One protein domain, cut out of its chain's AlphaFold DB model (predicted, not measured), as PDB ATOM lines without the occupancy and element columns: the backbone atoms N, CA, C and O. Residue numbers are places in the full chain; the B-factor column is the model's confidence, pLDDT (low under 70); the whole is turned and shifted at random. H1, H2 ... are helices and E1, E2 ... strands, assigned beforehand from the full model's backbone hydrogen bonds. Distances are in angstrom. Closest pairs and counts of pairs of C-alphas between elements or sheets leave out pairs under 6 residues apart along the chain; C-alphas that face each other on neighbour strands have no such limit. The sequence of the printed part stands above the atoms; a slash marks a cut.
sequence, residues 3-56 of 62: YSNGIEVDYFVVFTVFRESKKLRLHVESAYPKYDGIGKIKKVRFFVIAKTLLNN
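This is residues 3 to 56 of the 62 residues of an uncharacterized protein of Aphanizomenon sp. UHCC 0183 (UniProt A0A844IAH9). A long two-stranded hairpin, E1 and E2, makes one arm, and from its open end a long link folds back to a short helix, H1, that stands free of it. Between the hairpin and the arm of link and helix the shape is open. The printed part has 54 residues, with two named strands and one named helix in the order E1, E2, H1, and its class is mixed, helices and strands. The sheet has the order E1 - E2 and is antiparallel. The whole is extended, with a radius of gyration of the C-alphas of 16.6 A, and flat, spanning 44 by 39 by 21 A.

E1, residues 11 to 20, and E2, residues 23 to 33, form a hairpin joined by a tight link of 2 residues. They are antiparallel neighbours, with 161 degrees between their directions. N 12 and O 32 are within hydrogen-bond range at 2.8 A, and so are N 20 and O 23 at 2.9 A. The C-alphas of Tyr 11 and Pro 33 face each other, 4.4 A apart. E2 bends by 55 degrees at residue 30. H1, residues 46 to 54, is apart from E1. Every O i to N i+4 pair in H1 is within hydrogen-bond range.

E1 begins at C-alpha 11 (-32.709, 7.651, -18.851) and is 26.2 A long from first to last C-alpha. E2 measures 29.1 A and ends at C-alpha 33 (-35.567, 9.421, -21.645). H1 measures 12.3 A and ends at C-alpha 54 (-56.822, -6.884, -33.844).

The two C-alphas farthest apart, those of Lys 22 and Asn 56, are 47.0 A apart. The printed part has no cut. The link from E2 to H1 is long, with 12 residues. Residues 3 to 8, 19 to 24 and 36 to 56 stand free, and of the last stretch 46 to 54 belong to H1. The mean pLDDT of the printed part is 80.8, and residues 3 to 6 and 36 to 43 are under 70.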
ATOM      1  N   TYR A   3     -25.963  14.476 -25.610       54.25
ATOM      2  CA  TYR A   3     -26.266  14.783 -27.006       54.25
ATOM      3  C   TYR A   3     -25.378  15.942 -27.474       54.25
ATOM      4  O   TYR A   3     -24.933  16.754 -26.668       54.25
ATOM      5  N   SER A   4     -25.108  16.029 -28.776       57.19
ATOM      6  CA  SER A   4     -24.165  16.965 -29.421       57.19
ATOM      7  C   SER A   4     -24.430  18.465 -29.175       57.19
ATOM      8  O   SER A   4     -23.647  19.309 -29.593       57.19
ATOM      9  N   ASN A   5     -25.507  18.795 -28.469       64.12
ATOM     10  CA  ASN A   5     -25.946  20.110 -28.013       64.12
ATOM     11  C   ASN A   5     -25.693  20.378 -26.508       64.12
ATOM     12  O   ASN A   5     -26.150  21.394 -25.996       64.12
ATOM     13  N   GLY A   6     -24.980  19.499 -25.792       67.69
ATOM     14  CA  GLY A   6     -24.620  19.699 -24.377       67.69
ATOM     15  C   GLY A   6     -25.761  19.453 -23.384       67.69
ATOM     16  O   GLY A   6     -25.620  19.760 -22.206       67.69
ATOM     17  N   ILE A   7     -26.888  18.902 -23.844       72.06
ATOM     18  CA  ILE A   7     -28.043  18.604 -22.994       72.06
ATOM     19  C   ILE A   7     -27.836  17.232 -22.346       72.06
ATOM     20  O   ILE A   7     -27.769  16.204 -23.032       72.06
ATOM     21  N   GLU A   8     -27.732  17.224 -21.019       72.44
ATOM     22  CA  GLU A   8     -27.783  16.004 -20.220       72.44
ATOM     23  C   GLU A   8     -29.218  15.473 -20.194       72.44
ATOM     24  O   GLU A   8     -30.164  16.194 -19.887       72.44
ATOM     25  N   VAL A   9     -29.381  14.202 -20.558       74.19
ATOM     26  CA  VAL A   9     -30.676  13.523 -20.555       74.19
ATOM     27  C   VAL A   9     -30.558  12.293 -19.673       74.19
ATOM     28  O   VAL A   9     -29.792  11.370 -19.973       74.19
ATOM     29  N   ASP A  10     -31.325  12.290 -18.589       80.56
ATOM     30  CA  ASP A  10     -31.506  11.126 -17.733       80.56
ATOM     31  C   ASP A  10     -32.310  10.052 -18.475       80.56
ATOM     32  O   ASP A  10     -33.249  10.360 -19.206       80.56
ATOM     33  N   TYR A  11     -31.984   8.777 -18.261       81.62
ATOM     34  CA  TYR A  11     -32.709   7.651 -18.851       81.62
ATOM     35  C   TYR A  11     -33.194   6.676 -17.781       81.62
ATOM     36  O   TYR A  11     -32.432   6.252 -16.914       81.62
ATOM     37  N   PHE A  12     -34.448   6.239 -17.896       80.56
ATOM     38  CA  PHE A  12     -34.936   5.036 -17.236       80.56
ATOM     39  C   PHE A  12     -34.568   3.813 -18.070       80.56
ATOM     40  O   PHE A  12     -35.067   3.636 -19.182       80.56
ATOM     41  N   VAL A  13     -33.717   2.951 -17.518       85.75
ATOM     42  CA  VAL A  13     -33.282   1.709 -18.163       85.75
ATOM     43  C   VAL A  13     -34.013   0.528 -17.534       85.75
ATOM     44  O   VAL A  13     -33.897   0.283 -16.335       85.75
ATOM     45  N   VAL A  14     -34.759  -0.217 -18.347       85.44
ATOM     46  CA  VAL A  14     -35.368  -1.489 -17.951       85.44
ATOM     47  C   VAL A  14     -34.432  -2.602 -18.384       85.44
ATOM     48  O   VAL A  14     -34.086  -2.708 -19.562       85.44
ATOM     49  N   PHE A  15     -34.019  -3.434 -17.438       92.25
ATOM     50  CA  PHE A  15     -33.111  -4.539 -17.699       92.25
ATOM     51  C   PHE A  15     -33.492  -5.766 -16.883       92.25
ATOM     52  O   PHE A  15     -34.103  -5.668 -15.816       92.25
ATOM     53  N   THR A  16     -33.080  -6.923 -17.377       92.62
ATOM     54  CA  THR A  16     -33.109  -8.183 -16.641       92.62
ATOM     55  C   THR A  16     -31.694  -8.647 -16.337       92.62
ATOM     56  O   THR A  16     -30.733  -8.328 -17.040       92.62
ATOM     57  N   VAL A  17     -31.562  -9.385 -15.238       94.50
ATOM     58  CA  VAL A  17     -30.291  -9.946 -14.787       94.50
ATOM     59  C   VAL A  17     -30.372 -11.456 -14.901       94.50
ATOM     60  O   VAL A  17     -31.323 -12.069 -14.420       94.50
ATOM     61  N   PHE A  18     -29.368 -12.062 -15.520       94.06
ATOM     62  CA  PHE A  18     -29.294 -13.510 -15.671       94.06
ATOM     63  C   PHE A  18     -27.848 -13.984 -15.570       94.06
ATOM     64  O   PHE A  18     -26.896 -13.216 -15.732       94.06
ATOM     65  N   ARG A  19     -27.673 -15.266 -15.249       95.94
ATOM     66  CA  ARG A  19     -26.354 -15.889 -15.140       95.94
ATOM     67  C   ARG A  19     -26.070 -16.696 -16.396       95.94
ATOM     68  O   ARG A  19     -26.840 -17.582 -16.741       95.94
ATOM     69  N   GLU A  20     -24.931 -16.444 -17.023       95.81
ATOM     70  CA  GLU A  20     -24.464 -17.186 -18.194       95.81
ATOM     71  C   GLU A  20     -22.968 -17.477 -18.039       95.81
ATOM     72  O   GLU A  20     -22.181 -16.597 -17.688       95.81
ATOM     73  N   SER A  21     -22.565 -18.733 -18.255       94.25
ATOM     74  CA  SER A  21     -21.165 -19.180 -18.122       94.25
ATOM     75  C   SER A  21     -20.522 -18.792 -16.783       94.25
ATOM     76  O   SER A  21     -19.388 -18.322 -16.725       94.25
ATOM     77  N   LYS A  22     -21.273 -18.964 -15.687       94.06
ATOM     78  CA  LYS A  22     -20.901 -18.583 -14.311       94.06
ATOM     79  C   LYS A  22     -20.707 -17.076 -14.072       94.06
ATOM     80  O   LYS A  22     -20.457 -16.722 -12.921       94.06
ATOM     81  N   LYS A  23     -20.910 -16.213 -15.071       94.62
ATOM     82  CA  LYS A  23     -20.838 -14.748 -14.965       94.62
ATOM     83  C   LYS A  23     -22.239 -14.133 -14.903       94.62
ATOM     84  O   LYS A  23     -23.189 -14.692 -15.448       94.62
ATOM     85  N   LEU A  24     -22.366 -12.998 -14.221       95.88
ATOM     86  CA  LEU A  24     -23.603 -12.219 -14.179       95.88
ATOM     87  C   LEU A  24     -23.680 -11.322 -15.417       95.88
ATOM     88  O   LEU A  24     -22.681 -10.704 -15.785       95.88
ATOM     89  N   ARG A  25     -24.848 -11.250 -16.052       94.69
ATOM     90  CA  ARG A  25     -25.084 -10.429 -17.239       94.69
ATOM     91  C   ARG A  25     -26.328  -9.575 -17.070       94.69
ATOM     92  O   ARG A  25     -27.297  -9.994 -16.440       94.69
ATOM     93  N   LEU A  26     -26.274  -8.387 -17.663       94.12
ATOM     94  CA  LEU A  26     -27.393  -7.461 -17.776       94.12
ATOM     95  C   LEU A  26     -27.896  -7.505 -19.220       94.12
ATOM     96  O   LEU A  26     -27.123  -7.249 -20.144       94.12
ATOM     97  N   HIS A  27     -29.170  -7.828 -19.418       91.81
ATOM     98  CA  HIS A  27     -29.846  -7.640 -20.697       91.81
ATOM     99  C   HIS A  27     -30.701  -6.382 -20.606       91.81
ATOM    100  O   HIS A  27     -31.689  -6.351 -19.875       91.81
ATOM    101  N   VAL A  28     -30.297  -5.329 -21.312       89.31
ATOM    102  CA  VAL A  28     -31.093  -4.104 -21.412       89.31
ATOM    103  C   VAL A  28     -32.263  -4.373 -22.353       89.31
ATOM    104  O   VAL A  28     -32.058  -4.633 -23.534       89.31
ATOM    105  N   GLU A  29     -33.482  -4.311 -21.827       89.19
ATOM    106  CA  GLU A  29     -34.711  -4.558 -22.588       89.19
ATOM    107  C   GLU A  29     -35.218  -3.280 -23.258       89.19
ATOM    108  O   GLU A  29     -35.750  -3.314 -24.364       89.19
ATOM    109  N   SER A  30     -35.095  -2.139 -22.573       81.19
ATOM    110  CA  SER A  30     -35.472  -0.829 -23.112       81.19
ATOM    111  C   SER A  30     -34.836   0.317 -22.326       81.19
ATOM    112  O   SER A  30     -34.464   0.156 -21.163       81.19
ATOM    113  N   ALA A  31     -34.728   1.485 -22.959       84.94
ATOM    114  CA  ALA A  31     -34.267   2.718 -22.333       84.94
ATOM    115  C   ALA A  31     -35.160   3.881 -22.774       84.94
ATOM    116  O   ALA A  31     -35.362   4.085 -23.971       84.94
ATOM    117  N   TYR A  32     -35.689   4.634 -21.812       81.19
ATOM    118  CA  TYR A  32     -36.592   5.756 -22.061       81.19
ATOM    119  C   TYR A  32     -36.020   7.034 -21.455       81.19
ATOM    120  O   TYR A  32     -35.626   7.004 -20.288       81.19
ATOM    121  N   PRO A  33     -35.982   8.146 -22.200       80.00
ATOM    122  CA  PRO A  33     -35.567   9.421 -21.645       80.00
ATOM    123  C   PRO A  33     -36.538   9.838 -20.539       80.00
ATOM    124  O   PRO A  33     -37.758   9.713 -20.665       80.00
ATOM    125  N   LYS A  34     -35.986  10.302 -19.427       74.19
ATOM    126  CA  LYS A  34     -36.724  10.854 -18.303       74.19
ATOM    127  C   LYS A  34     -37.060  12.299 -18.651       74.19
ATOM    128  O   LYS A  34     -36.212  13.179 -18.574       74.19
ATOM    129  N   TYR A  35     -38.295  12.516 -19.076       71.81
ATOM    130  CA  TYR A  35     -38.838  13.847 -19.316       71.81
ATOM    131  C   TYR A  35     -39.631  14.302 -18.089       71.81
ATOM    132  O   TYR A  35     -40.443  13.533 -17.563       71.81
ATOM    133  N   ASP A  36     -39.442  15.548 -17.664       60.41
ATOM    134  CA  ASP A  36     -40.342  16.173 -16.697       60.41
ATOM    135  C   ASP A  36     -41.736  16.321 -17.329       60.41
ATOM    136  O   ASP A  36     -41.885  16.864 -18.422       60.41
ATOM    137  N   GLY A  37     -42.766  15.792 -16.661       57.78
ATOM    138  CA  GLY A  37     -44.168  15.924 -17.086       57.78
ATOM    139  C   GLY A  37     -44.835  14.657 -17.625       57.78
ATOM    140  O   GLY A  37     -46.050  14.661 -17.828       57.78
ATOM    141  N   ILE A  38     -44.112  13.545 -17.792       53.25
ATOM    142  CA  ILE A  38     -44.776  12.258 -18.021       53.25
ATOM    143  C   ILE A  38     -45.299  11.772 -16.666       53.25
ATOM    144  O   ILE A  38     -44.521  11.476 -15.760       53.25
ATOM    145  N   GLY A  39     -46.625  11.736 -16.503       60.62
ATOM    146  CA  GLY A  39     -47.280  11.165 -15.323       60.62
ATOM    147  C   GLY A  39     -46.942   9.678 -15.126       60.62
ATOM    148  O   GLY A  39     -46.004   9.140 -15.709       60.62
ATOM    149  N   LYS A  40     -47.710   8.950 -14.307       59.88
ATOM    150  CA  LYS A  40     -47.508   7.495 -14.155       59.88
ATOM    151  C   LYS A  40     -47.655   6.800 -15.518       59.88
ATOM    152  O   LYS A  40     -48.778   6.528 -15.932       59.88
ATOM    153  N   ILE A  41     -46.539   6.469 -16.178       63.19
ATOM    154  CA  ILE A  41     -46.528   5.678 -17.415       63.19
ATOM    155  C   ILE A  41     -47.198   4.345 -17.100       63.19
ATOM    156  O   ILE A  41     -46.633   3.479 -16.423       63.19
ATOM    157  N   LYS A  42     -48.433   4.170 -17.565       65.25
ATOM    158  CA  LYS A  42     -49.144   2.910 -17.394       65.25
ATOM    159  C   LYS A  42     -48.507   1.898 -18.335       65.25
ATOM    160  O   LYS A  42     -48.753   1.919 -19.535       65.25
ATOM    161  N   LYS A  43     -47.679   1.002 -17.793       67.62
ATOM    162  CA  LYS A  43     -47.049  -0.073 -18.570       67.62
ATOM    163  C   LYS A  43     -48.130  -0.921 -19.249       67.62
ATOM    164  O   LYS A  43     -48.838  -1.676 -18.582       67.62
ATOM    165  N   VAL A  44     -48.236  -0.828 -20.573       72.31
ATOM    166  CA  VAL A  44     -49.087  -1.705 -21.389       72.31
ATOM    167  C   VAL A  44     -48.194  -2.737 -22.076       72.31
ATOM    168  O   VAL A  44     -47.160  -2.395 -22.642       72.31
ATOM    169  N   ARG A  45     -48.551  -4.024 -22.002       77.94
ATOM    170  CA  ARG A  45     -47.778  -5.093 -22.661       77.94
ATOM    171  C   ARG A  45     -48.040  -5.086 -24.168       77.94
ATOM    172  O   ARG A  45     -49.188  -4.941 -24.580       77.94
ATOM    173  N   PHE A  46     -47.014  -5.370 -24.974       81.38
ATOM    174  CA  PHE A  46     -47.121  -5.469 -26.438       81.38
ATOM    175  C   PHE A  46     -48.298  -6.347 -26.899       81.38
ATOM    176  O   PHE A  46     -49.139  -5.899 -27.673       81.38
ATOM    177  N   PHE A  47     -48.439  -7.558 -26.349       85.44
ATOM    178  CA  PHE A  47     -49.534  -8.465 -26.719       85.44
ATOM    179  C   PHE A  47     -50.931  -7.927 -26.372       85.44
ATOM    180  O   PHE A  47     -51.902  -8.262 -27.046       85.44
ATOM    181  N   VAL A  48     -51.047  -7.070 -25.350       83.44
ATOM    182  CA  VAL A  48     -52.314  -6.400 -25.018       83.44
ATOM    183  C   VAL A  48     -52.658  -5.373 -26.093       83.44
ATOM    184  O   VAL A  48     -53.809  -5.314 -26.523       83.44
ATOM    185  N   ILE A  49     -51.667  -4.615 -26.572       84.44
ATOM    186  CA  ILE A  49     -51.835  -3.676 -27.689       84.44
ATOM    187  C   ILE A  49     -52.226  -4.443 -28.957       84.44
ATOM    188  O   ILE A  49     -53.264  -4.147 -29.541       84.44
ATOM    189  N   ALA A  50     -51.472  -5.483 -29.324       86.75
ATOM    190  CA  ALA A  50     -51.736  -6.293 -30.513       86.75
ATOM    191  C   ALA A  50     -53.150  -6.902 -30.508       86.75
ATOM    192  O   ALA A  50     -53.888  -6.767 -31.481       86.75
ATOM    193  N   LYS A  51     -53.576  -7.495 -29.382       91.38
ATOM    194  CA  LYS A  51     -54.937  -8.035 -29.223       91.38
ATOM    195  C   LYS A  51     -56.011  -6.950 -29.340       91.38
ATOM    196  O   LYS A  51     -57.089  -7.206 -29.866       91.38
ATOM    197  N   THR A  52     -55.752  -5.752 -28.825       90.44
ATOM    198  CA  THR A  52     -56.701  -4.625 -28.845       90.44
ATOM    199  C   THR A  52     -56.871  -4.087 -30.267       90.44
ATOM    200  O   THR A  52     -58.001  -3.952 -30.733       90.44
ATOM    201  N   LEU A  53     -55.761  -3.898 -30.984       90.12
ATOM    202  CA  LEU A  53     -55.747  -3.482 -32.387       90.12
ATOM    203  C   LEU A  53     -56.416  -4.508 -33.306       90.12
ATOM    204  O   LEU A  53     -57.215  -4.124 -34.152       90.12
ATOM    205  N   LEU A  54     -56.164  -5.806 -33.093       93.00
ATOM    206  CA  LEU A  54     -56.822  -6.884 -33.844       93.00
ATOM    207  C   LEU A  54     -58.357  -6.825 -33.732       93.00
ATOM    208  O   LEU A  54     -59.061  -7.193 -34.663       93.00
ATOM    209  N   ASN A  55     -58.880  -6.326 -32.609       94.75
ATOM    210  CA  ASN A  55     -60.314  -6.128 -32.380       94.75
ATOM    211  C   ASN A  55     -60.813  -4.733 -32.811       94.75
ATOM    212  O   ASN A  55     -61.847  -4.283 -32.321       94.75
ATOM    213  N   ASN A  56     -60.074  -4.024 -33.674       93.56
ATOM    214  CA  ASN A  56     -60.375  -2.668 -34.157       93.56
ATOM    215  C   ASN A  56     -60.542  -1.609 -33.051       93.56
ATOM    216  O   ASN A  56     -61.230  -0.603 -33.229       93.56
TER     217      ASN A  56